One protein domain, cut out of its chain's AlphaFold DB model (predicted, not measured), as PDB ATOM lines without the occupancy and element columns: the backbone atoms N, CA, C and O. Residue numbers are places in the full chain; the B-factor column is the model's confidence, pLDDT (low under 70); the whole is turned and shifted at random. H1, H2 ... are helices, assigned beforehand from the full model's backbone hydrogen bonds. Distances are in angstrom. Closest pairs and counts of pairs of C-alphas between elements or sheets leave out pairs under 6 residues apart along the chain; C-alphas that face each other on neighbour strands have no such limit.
ATOM      1  N   THR A 439     -10.041  -2.713  13.421       61.38
ATOM      2  CA  THR A 439     -10.538  -4.024  12.963       61.38
ATOM      3  C   THR A 439     -11.815  -4.415  13.711       61.38
ATOM      4  O   THR A 439     -12.006  -4.040  14.867       61.38
ATOM      5  N   ASP A 440     -12.692  -5.207  13.084       55.31
ATOM      6  CA  ASP A 440     -13.955  -5.657  13.702       55.31
ATOM      7  C   ASP A 440     -13.724  -6.376  15.043       55.31
ATOM      8  O   ASP A 440     -14.500  -6.246  15.988       55.31
ATOM      9  N   PHE A 441     -12.575  -7.039  15.170       51.12
ATOM     10  CA  PHE A 441     -12.117  -7.662  16.405       51.12
ATOM     11  C   PHE A 441     -11.768  -6.651  17.518       51.12
ATOM     12  O   PHE A 441     -12.043  -6.893  18.696       51.12
ATOM     13  N   GLU A 442     -11.174  -5.508  17.176       56.03
ATOM     14  CA  GLU A 442     -10.827  -4.449  18.133       56.03
ATOM     15  C   GLU A 442     -12.057  -3.636  18.551       56.03
ATOM     16  O   GLU A 442     -12.189  -3.288  19.728       56.03
ATOM     17  N   LYS A 443     -12.993  -3.409  17.621       58.38
ATOM     18  CA  LYS A 443     -14.302  -2.789  17.894       58.38
ATOM     19  C   LYS A 443     -15.101  -3.600  18.913       58.38
ATOM     20  O   LYS A 443     -15.604  -3.048  19.895       58.38
ATOM     21  N   ASP A 444     -15.114  -4.920  18.740       53.53
ATOM     22  CA  ASP A 444     -15.750  -5.864  19.657       53.53
ATOM     23  C   ASP A 444     -15.140  -5.833  21.067       53.53
ATOM     24  O   ASP A 444     -15.866  -5.868  22.068       53.53
ATOM     25  N   LYS A 445     -13.807  -5.736  21.153       47.22
ATOM     26  CA  LYS A 445     -13.050  -5.741  22.415       47.22
ATOM     27  C   LYS A 445     -13.166  -4.425  23.190       47.22
ATOM     28  O   LYS A 445     -13.183  -4.447  24.419       47.22
ATOM     29  N   MET A 446     -13.256  -3.297  22.487       49.12
ATOM     30  CA  MET A 446     -13.379  -1.960  23.084       49.12
ATOM     31  C   MET A 446     -14.835  -1.539  23.323       49.12
ATOM     32  O   MET A 446     -15.074  -0.456  23.852       49.12
ATOM     33  N   HIS A 447     -15.805  -2.388  22.956       52.41
ATOM     34  CA  HIS A 447     -17.237  -2.073  22.997       52.41
ATOM     35  C   HIS A 447     -17.588  -0.785  22.228       52.41
ATOM     36  O   HIS A 447     -18.463  -0.027  22.644       52.41
ATOM     37  N   LEU A 448     -16.890  -0.533  21.118       49.03
ATOM     38  CA  LEU A 448     -17.107   0.623  20.250       49.03
ATOM     39  C   LEU A 448     -17.997   0.169  19.087       49.03
ATOM     40  O   LEU A 448     -17.506  -0.285  18.057       49.03
ATOM     41  N   GLU A 449     -19.316   0.230  19.272       50.38
ATOM     42  CA  GLU A 449     -20.270   0.032  18.176       50.38
ATOM     43  C   GLU A 449     -20.507   1.368  17.456       50.38
ATOM     44  O   GLU A 449     -20.679   2.405  18.090       50.38
ATOM     45  N   ILE A 450     -20.541   1.342  16.120       44.44
ATOM     46  CA  ILE A 450     -20.574   2.505  15.203       44.44
ATOM     47  C   ILE A 450     -21.875   3.346  15.322       44.44
ATOM     48  O   ILE A 450     -22.064   4.329  14.614       44.44
ATOM     49  N   ASN A 451     -22.757   3.040  16.277       45.50
ATOM     50  CA  ASN A 451     -23.989   3.790  16.504       45.50
ATOM     51  C   ASN A 451     -23.741   5.023  17.393       45.50
ATOM     52  O   ASN A 451     -23.310   4.941  18.544       45.50
ATOM     53  N   SER A 452     -24.027   6.183  16.807       48.28
ATOM     54  CA  SER A 452     -23.508   7.527  17.094       48.28
ATOM     55  C   SER A 452     -23.781   8.157  18.468       48.28
ATOM     56  O   SER A 452     -23.359   9.289  18.678       48.28
ATOM     57  N   ASP A 453     -24.393   7.466  19.429       47.06
ATOM     58  CA  ASP A 453     -24.771   8.077  20.718       47.06
ATOM     59  C   ASP A 453     -24.044   7.467  21.936       47.06
ATOM     60  O   ASP A 453     -24.003   8.070  23.013       47.06
ATOM     61  N   LEU A 454     -23.392   6.308  21.771       46.62
ATOM     62  CA  LEU A 454     -22.752   5.566  22.871       46.62
ATOM     63  C   LEU A 454     -21.399   6.147  23.316       46.62
ATOM     64  O   LEU A 454     -20.958   5.893  24.436       46.62
ATOM     65  N   TYR A 455     -20.763   6.983  22.492       47.53
ATOM     66  CA  TYR A 455     -19.470   7.610  22.804       47.53
ATOM     67  C   TYR A 455     -19.554   8.703  23.881       47.53
ATOM     68  O   TYR A 455     -18.528   9.172  24.374       47.53
ATOM     69  N   THR A 456     -20.766   9.127  24.253       46.16
ATOM     70  CA  THR A 456     -20.985  10.216  25.219       46.16
ATOM     71  C   THR A 456     -20.938   9.758  26.678       46.16
ATOM     72  O   THR A 456     -20.729  10.583  27.568       46.16
ATOM     73  N   SER A 457     -21.076   8.454  26.940       48.38
ATOM     74  CA  SER A 457     -21.041   7.890  28.289       48.38
ATOM     75  C   SER A 457     -19.736   7.134  28.517       48.38
ATOM     76  O   SER A 457     -19.644   5.931  28.291       48.38
ATOM     77  N   SER A 458     -18.711   7.831  29.004       37.56
ATOM     78  CA  SER A 458     -17.468   7.203  29.456       37.56
ATOM     79  C   SER A 458     -17.738   6.244  30.631       37.56
ATOM     80  O   SER A 458     -17.978   6.703  31.749       37.56
ATOM     81  N   GLY A 459     -17.705   4.925  30.403       51.03
ATOM     82  CA  GLY A 459     -17.852   3.908  31.454       51.03
ATOM     83  C   GLY A 459     -18.032   2.470  30.942       51.03
ATOM     84  O   GLY A 459     -18.219   2.236  29.753       51.03
ATOM     85  N   ILE A 460     -17.989   1.491  31.855       53.12
ATOM     86  CA  ILE A 460     -18.356   0.088  31.584       53.12
ATOM     87  C   ILE A 460     -19.887   0.019  31.541       53.12
ATOM     88  O   ILE A 460     -20.539   0.037  32.584       53.12
ATOM     89  N   LEU A 461     -20.468  -0.020  30.342       57.22
ATOM     90  CA  LEU A 461     -21.916  -0.144  30.175       57.22
ATOM     91  C   LEU A 461     -22.355  -1.602  30.343       57.22
ATOM     92  O   LEU A 461     -21.759  -2.527  29.784       57.22
ATOM     93  N   LEU A 462     -23.447  -1.797  31.083       59.47
ATOM     94  CA  LEU A 462     -24.134  -3.081  31.159       59.47
ATOM     95  C   LEU A 462     -24.610  -3.481  29.761       59.47
ATOM     96  O   LEU A 462     -25.047  -2.650  28.969       59.47
ATOM     97  N   ASN A 463     -24.594  -4.776  29.473       64.38
ATOM     98  CA  ASN A 463     -25.077  -5.324  28.207       64.38
ATOM     99  C   ASN A 463     -26.525  -4.888  27.878       64.38
ATOM    100  O   ASN A 463     -26.843  -4.628  26.726       64.38
ATOM    101  N   SER A 464     -27.385  -4.697  28.884       65.69
ATOM    102  CA  SER A 464     -28.738  -4.148  28.700       65.69
ATOM    103  C   SER A 464     -28.765  -2.678  28.262       65.69
ATOM    104  O   SER A 464     -29.689  -2.273  27.567       65.69
ATOM    105  N   SER A 465     -27.764  -1.882  28.651       67.38
ATOM    106  CA  SER A 465     -27.612  -0.477  28.236       67.38
ATOM    107  C   SER A 465     -26.933  -0.305  26.875       67.38
ATOM    108  O   SER A 465     -26.836   0.815  26.393       67.38
ATOM    109  N   LYS A 466     -26.472  -1.399  26.250       67.56
ATOM    110  CA  LYS A 466     -25.899  -1.402  24.892       67.56
ATOM    111  C   LYS A 466     -26.955  -1.559  23.790       67.56
ATOM    112  O   LYS A 466     -26.613  -1.547  22.613       67.56
ATOM    113  N   LEU A 467     -28.227  -1.743  24.150       73.25
ATOM    114  CA  LEU A 467     -29.311  -1.781  23.172       73.25
ATOM    115  C   LEU A 467     -29.531  -0.371  22.623       73.25
ATOM    116  O   LEU A 467     -29.742   0.566  23.394       73.25
ATOM    117  N   VAL A 468     -29.486  -0.229  21.300       72.00
ATOM    118  CA  VAL A 468     -29.738   1.057  20.640       72.00
ATOM    119  C   VAL A 468     -31.198   1.449  20.867       72.00
ATOM    120  O   VAL A 468     -32.110   0.767  20.398       72.00
ATOM    121  N   SER A 469     -31.423   2.537  21.605       74.06
ATOM    122  CA  SER A 469     -32.753   3.123  21.773       74.06
ATOM    123  C   SER A 469     -33.075   4.022  20.585       74.06
ATOM    124  O   SER A 469     -32.344   4.973  20.305       74.06
ATOM    125  N   ASN A 470     -34.186   3.752  19.911       77.50
ATOM    126  CA  ASN A 470     -34.652   4.574  18.802       77.50
ATOM    127  C   ASN A 470     -35.425   5.798  19.312       77.50
ATOM    128  O   ASN A 470     -35.932   5.817  20.429       77.50
ATOM    129  N   LYS A 471     -35.557   6.840  18.481       81.38
ATOM    130  CA  LYS A 471     -36.446   7.971  18.797       81.38
ATOM    131  C   LYS A 471     -37.881   7.456  18.968       81.38
ATOM    132  O   LYS A 471     -38.356   6.713  18.110       81.38
ATOM    133  N   ALA A 472     -38.598   7.948  19.980       79.25
ATOM    134  CA  ALA A 472     -39.945   7.486  20.352       79.25
ATOM    135  C   ALA A 472     -40.968   7.434  19.189       79.25
ATOM    136  O   ALA A 472     -41.876   6.609  19.182       79.25
ATOM    137  N   SER A 473     -40.815   8.288  18.167       77.75
ATOM    138  CA  SER A 473     -41.670   8.285  16.964       77.75
ATOM    139  C   SER A 473     -41.481   7.040  16.077       77.75
ATOM    140  O   SER A 473     -42.429   6.560  15.452       77.75
ATOM    141  N   VAL A 474     -40.259   6.502  16.020       82.31
ATOM    142  CA  VAL A 474     -39.901   5.333  15.201       82.31
ATOM    143  C   VAL A 474     -39.965   4.043  16.020       82.31
ATOM    144  O   VAL A 474     -40.326   3.003  15.477       82.31
ATOM    145  N   GLU A 475     -39.708   4.121  17.326       83.81
ATOM    146  CA  GLU A 475     -39.731   2.988  18.261       83.81
ATOM    147  C   GLU A 475     -41.061   2.222  18.226       83.81
ATOM    148  O   GLU A 475     -41.059   1.017  18.010       83.81
ATOM    149  N   ASN A 476     -42.205   2.915  18.264       85.88
ATOM    150  CA  ASN A 476     -43.522   2.266  18.182       85.88
ATOM    151  C   ASN A 476     -43.740   1.484  16.873       85.88
ATOM    152  O   ASN A 476     -44.437   0.470  16.858       85.88
ATOM    153  N   LYS A 477     -43.167   1.953  15.754       85.19
ATOM    154  CA  LYS A 477     -43.265   1.258  14.460       85.19
ATOM    155  C   LYS A 477     -42.382   0.015  14.446       85.19
ATOM    156  O   LYS A 477     -42.822  -1.025  13.968       85.19
ATOM    157  N   VAL A 478     -41.171   0.127  14.989       85.44
ATOM    158  CA  VAL A 478     -40.241  -0.998  15.146       85.44
ATOM    159  C   VAL A 478     -40.842  -2.059  16.070       85.44
ATOM    160  O   VAL A 478     -40.864  -3.226  15.702       85.44
ATOM    161  N   ASP A 479     -41.428  -1.667  17.201       85.12
ATOM    162  CA  ASP A 479     -42.070  -2.587  18.146       85.12
ATOM    163  C   ASP A 479     -43.254  -3.343  17.534       85.12
ATOM    164  O   ASP A 479     -43.456  -4.523  17.823       85.12
ATOM    165  N   ASN A 480     -44.038  -2.688  16.676       86.75
ATOM    166  CA  ASN A 480     -45.125  -3.352  15.961       86.75
ATOM    167  C   ASN A 480     -44.593  -4.361  14.935       86.75
ATOM    168  O   ASN A 480     -45.096  -5.479  14.888       86.75
ATOM    169  N   LEU A 481     -43.541  -4.013  14.185       85.19
ATOM    170  CA  LEU A 481     -42.889  -4.951  13.263       85.19
ATOM    171  C   LEU A 481     -42.256  -6.136  14.006       85.19
ATOM    172  O   LEU A 481     -42.356  -7.271  13.553       85.19
ATOM    173  N   LEU A 482     -41.650  -5.907  15.173       85.12
ATOM    174  CA  LEU A 482     -41.111  -6.985  16.008       85.12
ATOM    175  C   LEU A 482     -42.219  -7.930  16.487       85.12
ATOM    176  O   LEU A 482     -42.049  -9.146  16.414       85.12
ATOM    177  N   LYS A 483     -43.377  -7.390  16.892       87.75
ATOM    178  CA  LYS A 483     -44.556  -8.201  17.237       87.75
ATOM    179  C   LYS A 483     -45.090  -8.991  16.042       87.75
ATOM    180  O   LYS A 483     -45.445 -10.151  16.220       87.75
ATOM    181  N   GLU A 484     -45.125  -8.399  14.847       88.44
ATOM    182  CA  GLU A 484     -45.514  -9.096  13.610       88.44
ATOM    183  C   GLU A 484     -44.554 -10.247  13.272       88.44
ATOM    184  O   GLU A 484     -44.995 -11.318  12.867       88.44
ATOM    185  N   LEU A 485     -43.252 -10.062  13.513       85.94
ATOM    186  CA  LEU A 485     -42.227 -11.098  13.350       85.94
ATOM    187  C   LEU A 485     -42.240 -12.158  14.470       85.94
ATOM    188  O   LEU A 485     -41.443 -13.094  14.433       85.94
ATOM    189  N   GLY A 486     -43.110 -12.021  15.477       85.19
ATOM    190  CA  GLY A 486     -43.161 -12.912  16.637       85.19
ATOM    191  C   GLY A 486     -41.959 -12.777  17.580       85.19
ATOM    192  O   GLY A 486     -41.718 -13.660  18.404       85.19
ATOM    193  N   LEU A 487     -41.191 -11.688  17.469       83.88
ATOM    194  CA  LEU A 487     -40.027 -11.414  18.304       83.88
ATOM    195  C   LEU A 487     -40.410 -10.517  19.492       83.88
ATOM    196  O   LEU A 487     -41.199  -9.580  19.348       83.88
ATOM    197  N   PRO A 488     -39.847 -10.758  20.689       81.31
ATOM    198  CA  PRO A 488     -40.075  -9.876  21.824       81.31
ATOM    199  C   PRO A 488     -39.393  -8.516  21.594       81.31
ATOM    200  O   PRO A 488     -38.265  -8.454  21.107       81.31
ATOM    201  N   THR A 489     -40.044  -7.425  22.018       79.62
ATOM    202  CA  THR A 489     -39.524  -6.039  21.909       79.62
ATOM    203  C   THR A 489     -38.240  -5.802  22.705       79.62
ATOM    204  O   THR A 489     -37.558  -4.794  22.541       79.62
ATOM    205  N   LYS A 490     -37.900  -6.725  23.607       79.75
ATOM    206  CA  LYS A 490     -36.614  -6.774  24.294       79.75
ATOM    207  C   LYS A 490     -36.095  -8.205  24.265       79.75
ATOM    208  O   LYS A 490     -36.879  -9.132  24.482       79.75
ATOM    209  N   PRO A 491     -34.784  -8.410  24.063       81.75
ATOM    210  CA  PRO A 491     -34.217  -9.745  24.116       81.75
ATOM    211  C   PRO A 491     -34.422 -10.330  25.515       81.75
ATOM    212  O   PRO A 491     -34.003  -9.736  26.510       81.75
ATOM    213  N   ILE A 492     -35.023 -11.523  25.581       79.38
ATOM    214  CA  ILE A 492     -35.210 -12.290  26.828       79.38
ATOM    215  C   ILE A 492     -33.857 -12.504  27.523       79.38
ATOM    216  O   ILE A 492     -33.768 -12.529  28.749       79.38
ATOM    217  N   MET A 493     -32.783 -12.606  26.734       79.81
ATOM    218  CA  MET A 493     -31.426 -12.722  27.234       79.81
ATOM    219  C   MET A 493     -30.475 -11.757  26.527       79.81
ATOM    220  O   MET A 493     -30.138 -11.923  25.361       79.81
ATOM    221  N   SER A 494     -29.976 -10.770  27.269       79.50
ATOM    222  CA  SER A 494     -28.968  -9.825  26.775       79.50
ATOM    223  C   SER A 494     -27.561 -10.438  26.884       79.50
ATOM    224  O   SER A 494     -26.837 -10.161  27.848       79.50
ATOM    225  N   THR A 495     -27.211 -11.364  25.986       83.12
ATOM    226  CA  THR A 495     -25.811 -11.790  25.763       83.12
ATOM    227  C   THR A 495     -25.169 -10.925  24.685       83.12
ATOM    228  O   THR A 495     -25.873 -10.319  23.880       83.12
ATOM    229  N   SER A 496     -23.841 -10.850  24.648       76.94
ATOM    230  CA  SER A 496     -23.109  -9.993  23.718       76.94
ATOM    231  C   SER A 496     -23.443 -10.313  22.262       76.94
ATOM    232  O   SER A 496     -23.621  -9.396  21.470       76.94
ATOM    233  N   ASN A 497     -23.571 -11.594  21.909       81.38
ATOM    234  CA  ASN A 497     -23.910 -12.000  20.544       81.38
ATOM    235  C   ASN A 497     -25.357 -11.646  20.187       81.38
ATOM    236  O   ASN A 497     -25.618 -11.157  19.091       81.38
ATOM    237  N   VAL A 498     -26.293 -11.848  21.122       83.94
ATOM    238  CA  VAL A 498     -27.707 -11.507  20.910       83.94
ATOM    239  C   VAL A 498     -27.890  -9.996  20.811       83.94
ATOM    240  O   VAL A 498     -28.665  -9.543  19.985       83.94
ATOM    241  N   ILE A 499     -27.155  -9.208  21.597       82.56
ATOM    242  CA  ILE A 499     -27.192  -7.741  21.523       82.56
ATOM    243  C   ILE A 499     -26.683  -7.257  20.173       82.56
ATOM    244  O   ILE A 499     -27.362  -6.454  19.543       82.56
ATOM    245  N   LYS A 500     -25.549  -7.785  19.697       82.25
ATOM    246  CA  LYS A 500     -25.042  -7.464  18.357       82.25
ATOM    247  C   LYS A 500     -26.074  -7.799  17.286       82.25
ATOM    248  O   LYS A 500     -26.400  -6.939  16.479       82.25
ATOM    249  N   GLY A 501     -26.636  -9.009  17.324       85.62
ATOM    250  CA  GLY A 501     -27.684  -9.433  16.391       85.62
ATOM    251  C   GLY A 501     -28.963  -8.590  16.480       85.62
ATOM    252  O   GLY A 501     -29.607  -8.323  15.473       85.62
ATOM    253  N   TYR A 502     -29.328  -8.132  17.675       85.88
ATOM    254  CA  TYR A 502     -30.488  -7.268  17.880       85.88
ATOM    255  C   TYR A 502     -30.234  -5.841  17.382       85.88
ATOM    256  O   TYR A 502     -31.108  -5.234  16.771       85.88
ATOM    257  N   ASN A 503     -29.026  -5.312  17.584       84.88
ATOM    258  CA  ASN A 503     -28.625  -4.001  17.081       84.88
ATOM    259  C   ASN A 503     -28.526  -4.001  15.547       84.88
ATOM    260  O   ASN A 503     -28.994  -3.052  14.917       84.88
ATOM    261  N   THR A 504     -28.000  -5.069  14.932       88.12
ATOM    262  CA  THR A 504     -28.018  -5.214  13.467       88.12
ATOM    263  C   THR A 504     -29.446  -5.330  12.942       88.12
ATOM    264  O   THR A 504     -29.793  -4.626  11.995       88.12
ATOM    265  N   LEU A 505     -30.305  -6.127  13.588       87.56
ATOM    266  CA  LEU A 505     -31.724  -6.222  13.234       87.56
ATOM    267  C   LEU A 505     -32.426  -4.860  13.330       87.56
ATOM    268  O   LEU A 505     -33.125  -4.470  12.399       87.56
ATOM    269  N   ASN A 506     -32.211  -4.109  14.410       85.25
ATOM    270  CA  ASN A 506     -32.778  -2.770  14.573       85.25
ATOM    271  C   ASN A 506     -32.297  -1.801  13.490       85.25
ATOM    272  O   ASN A 506     -33.106  -1.029  12.977       85.25
ATOM    273  N   SER A 507     -31.016  -1.853  13.115       87.12
ATOM    274  CA  SER A 507     -30.478  -1.046  12.014       87.12
ATOM    275  C   SER A 507     -31.180  -1.366  10.692       87.12
ATOM    276  O   SER A 507     -31.611  -0.453   9.989       87.12
ATOM    277  N   VAL A 508     -31.358  -2.653  10.383       88.69
ATOM    278  CA  VAL A 508     -32.060  -3.102   9.171       88.69
ATOM    279  C   VAL A 508     -33.535  -2.690   9.207       88.69
ATOM    280  O   VAL A 508     -34.053  -2.176   8.221       88.69
ATOM    281  N   LEU A 509     -34.218  -2.832  10.347       87.44
ATOM    282  CA  LEU A 509     -35.619  -2.417  10.492       87.44
ATOM    283  C   LEU A 509     -35.797  -0.905  10.308       87.44
ATOM    284  O   LEU A 509     -36.759  -0.475   9.669       87.44
ATOM    285  N   LEU A 510     -34.875  -0.091  10.829       87.06
ATOM    286  CA  LEU A 510     -34.870   1.355  10.598       87.06
ATOM    287  C   LEU A 510     -34.705   1.687   9.114       87.06
ATOM    288  O   LEU A 510     -35.434   2.534   8.592       87.06
ATOM    289  N   GLU A 511     -33.779   1.014   8.432       89.94
ATOM    290  CA  GLU A 511     -33.575   1.171   6.994       89.94
ATOM    291  C   GLU A 511     -34.840   0.788   6.211       89.94
ATOM    292  O   GLU A 511     -35.323   1.583   5.403       89.94
ATOM    293  N   CYS A 512     -35.467  -0.348   6.529       88.06
ATOM    294  CA  CYS A 512     -36.732  -0.766   5.922       88.06
ATOM    295  C   CYS A 512     -37.868   0.238   6.168       88.06
ATOM    296  O   CYS A 512     -38.650   0.512   5.256       88.06
ATOM    297  N   ILE A 513     -37.972   0.824   7.367       89.06
ATOM    298  CA  ILE A 513     -38.972   1.863   7.663       89.06
ATOM    299  C   ILE A 513     -38.720   3.116   6.820       89.06
ATOM    300  O   ILE A 513     -39.679   3.722   6.335       89.06
ATOM    301  N   ASN A 514     -37.460   3.513   6.637       89.62
ATOM    302  CA  ASN A 514     -37.110   4.662   5.804       89.62
ATOM    303  C   ASN A 514     -37.427   4.393   4.327       89.62
ATOM    304  O   ASN A 514     -38.044   5.241   3.685       89.62
ATOM    305  N   ILE A 515     -37.098   3.199   3.820       92.50
ATOM    306  CA  ILE A 515     -37.446   2.760   2.459       92.50
ATOM    307  C   ILE A 515     -38.968   2.717   2.273       92.50
ATOM    308  O   ILE A 515     -39.492   3.190   1.268       92.50
ATOM    309  N   LYS A 516     -39.720   2.216   3.258       91.19
ATOM    310  CA  LYS A 516     -41.185   2.240   3.198       91.19
ATOM    311  C   LYS A 516     -41.711   3.673   3.097       91.19
ATOM    312  O   LYS A 516     -42.568   3.954   2.268       91.19
ATOM    313  N   GLN A 517     -41.176   4.595   3.897       90.00
ATOM    314  CA  GLN A 517     -41.589   6.000   3.847       90.00
ATOM    315  C   GLN A 517     -41.273   6.669   2.506       90.00
ATOM    316  O   GLN A 517     -42.033   7.541   2.085       90.00
ATOM    317  N   THR A 518     -40.172   6.314   1.837       94.06
ATOM    318  CA  THR A 518     -39.873   6.849   0.501       94.06
ATOM    319  C   THR A 518     -40.804   6.261  -0.555       94.06
ATOM    320  O   THR A 518     -41.317   7.016  -1.376       94.06
ATOM    321  N   ILE A 519     -41.112   4.964  -0.491       94.19
ATOM    322  CA  ILE A 519     -42.088   4.318  -1.385       94.19
ATOM    323  C   ILE A 519     -43.488   4.919  -1.200       94.19
ATOM    324  O   ILE A 519     -44.148   5.260  -2.182       94.19
ATOM    325  N   ASP A 520     -43.940   5.115   0.038       94.19
ATOM    326  CA  ASP A 520     -45.251   5.710   0.327       94.19
ATOM    327  C   ASP A 520     -45.352   7.149  -0.220       94.19
ATOM    328  O   ASP A 520     -46.403   7.559  -0.712       94.19
ATOM    329  N   LYS A 521     -44.249   7.910  -0.201       95.19
ATOM    330  CA  LYS A 521     -44.184   9.240  -0.830       95.19
ATOM    331  C   LYS A 521     -44.263   9.158  -2.353       95.19
ATOM    332  O   LYS A 521     -45.091   9.844  -2.940       95.19
ATOM    333  N   LEU A 522     -43.462   8.291  -2.975       93.75
ATOM    334  CA  LEU A 522     -43.453   8.120  -4.432       93.75
ATOM    335  C   LEU A 522     -44.812   7.639  -4.960       93.75
ATOM    336  O   LEU A 522     -45.299   8.137  -5.969       93.75
ATOM    337  N   THR A 523     -45.469   6.718  -4.255       94.38
ATOM    338  CA  THR A 523     -46.812   6.244  -4.631       94.38
ATOM    339  C   THR A 523     -47.888   7.314  -4.444       94.38
ATOM    340  O   THR A 523     -48.852   7.352  -5.211       94.38
ATOM    341  N   ALA A 524     -47.748   8.194  -3.448       93.44
ATOM    342  CA  ALA A 524     -48.629   9.346  -3.293       93.44
ATOM    343  C   ALA A 524     -48.432  10.360  -4.432       93.44
ATOM    344  O   ALA A 524     -49.419  10.833  -4.988       93.44
ATOM    345  N   GLU A 525     -47.187  10.642  -4.823       94.00
ATOM    346  CA  GLU A 525     -46.868  11.499  -5.973       94.00
ATOM    347  C   GLU A 525     -47.414  10.919  -7.285       94.00
ATOM    348  O   GLU A 525     -48.049  11.637  -8.056       94.00
ATOM    349  N   GLU A 526     -47.266   9.610  -7.512       89.88
ATOM    350  CA  GLU A 526     -47.810   8.946  -8.704       89.88
ATOM    351  C   GLU A 526     -49.343   9.047  -8.771       89.88
ATOM    352  O   GLU A 526     -49.906   9.273  -9.841       89.88
ATOM    353  N   LYS A 527     -50.029   8.924  -7.626       89.69
ATOM    354  CA  LYS A 527     -51.490   9.089  -7.537       89.69
ATOM    355  C   LYS A 527     -51.963  10.522  -7.754       89.69
ATOM    356  O   LYS A 527     -53.120  10.697  -8.101       89.69
ATOM    357  N   ILE A 528     -51.121  11.519  -7.489       88.44
ATOM    358  CA  ILE A 528     -51.438  12.936  -7.729       88.44
ATOM    359  C   ILE A 528     -51.142  13.314  -9.187       88.44
ATOM    360  O   ILE A 528     -51.784  14.206  -9.736       88.44
ATOM    361  N   SER A 529     -50.162  12.657  -9.814       73.31
ATOM    362  CA  SER A 529     -49.793  12.887 -11.214       73.31
ATOM    363  C   SER A 529     -50.729  12.212 -12.227       73.31
ATOM    364  O   SER A 529     -50.673  12.565 -13.407       73.31
ATOM    365  N   LYS A 530     -51.525  11.227 -11.800       55.88
ATOM    366  CA  LYS A 530     -52.626  10.623 -12.564       55.88
ATOM    367  C   LYS A 530     -53.925  11.342 -12.237       55.88
ATOM    368  O   LYS A 530     -54.717  11.534 -13.184       55.88
TER     369      LYS A 530
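This is residues 439 to 530 of the 530 residues of the protein "SWR1-complex protein 4" of Hanseniaspora uvarum (UniProt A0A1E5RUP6). One long straight helix, H4, makes the long axis of this domain; the shorter helix H3 packs across its first half, and the rest of the fold gathers loosely round the end where H4 begins. That loose part holds two small helices, H1 and H2, and a long loop between them, while the other end of H4, residues 515 to 529, sticks out free with Lys 530. The printed part has 92 residues with four named helices, in the order H1, H2, H3, H4, and no named strand; the class is all helix. The whole is loose, with a radius of gyration of the C-alphas of 16.6 A, and only just elongated, spanning 56 by 28 by 23 A.

The printed part begins at Thr 439, and H1 follows as residues 440 to 446, 10.1 A from first to last C-alpha, with C-alpha 440 at (-13.955, -5.657, 13.702). Residues 447 to 462 hold no named element. H2 is residues 463 to 466, 5.2 A long. H3 is residues 472 to 484, 18.7 A long, with C-alpha 472 at (-39.945, 7.486, 20.352). H4 is residues 496 to 529, 49.6 A long, and its last C-alpha, 529, is at (-49.793, 12.887, -11.214).

H1 touches no helix and is apart from H2, H3 and H4. H2 and H4 only just touch, with 3 pairs of C-alphas within 8 A; H4 takes part with residues 496 to 499 alone, and the closest C-alphas, those of Asn 463 and Ser 496, are 6.8 A apart. H2 is apart from H3, the next helix in the chain. H3 touches H4, residues 474 to 478 alone meeting residues 506 to 510 alone; the closest C-alphas are those of Val 478 and Leu 509, 6.7 A apart. The lines of H3 and H4 stand at 78 degrees, about perpendicular. In H1 and H4 every O i to N i+4 pair is within hydrogen-bond range; in H3 it is 7 of 9, and H2 is too short for such a pair.

The C-alphas farthest apart are those of Ile 460 and Lys 530, 56.9 A. Without residues 515 to 530, which stand free, the body of 76 residues spans 35 by 23 by 21 A. The printed part has no cut and ends at Lys 530, the chain's last residue. The links from H1 to H2 and from H3 to H4 are long, with 16 and 11 residues; the link from H2 to H3 is tight. The mean pLDDT of the printed part is 75.1, and residues 439 to 466 and residue 530 of this model are under 70.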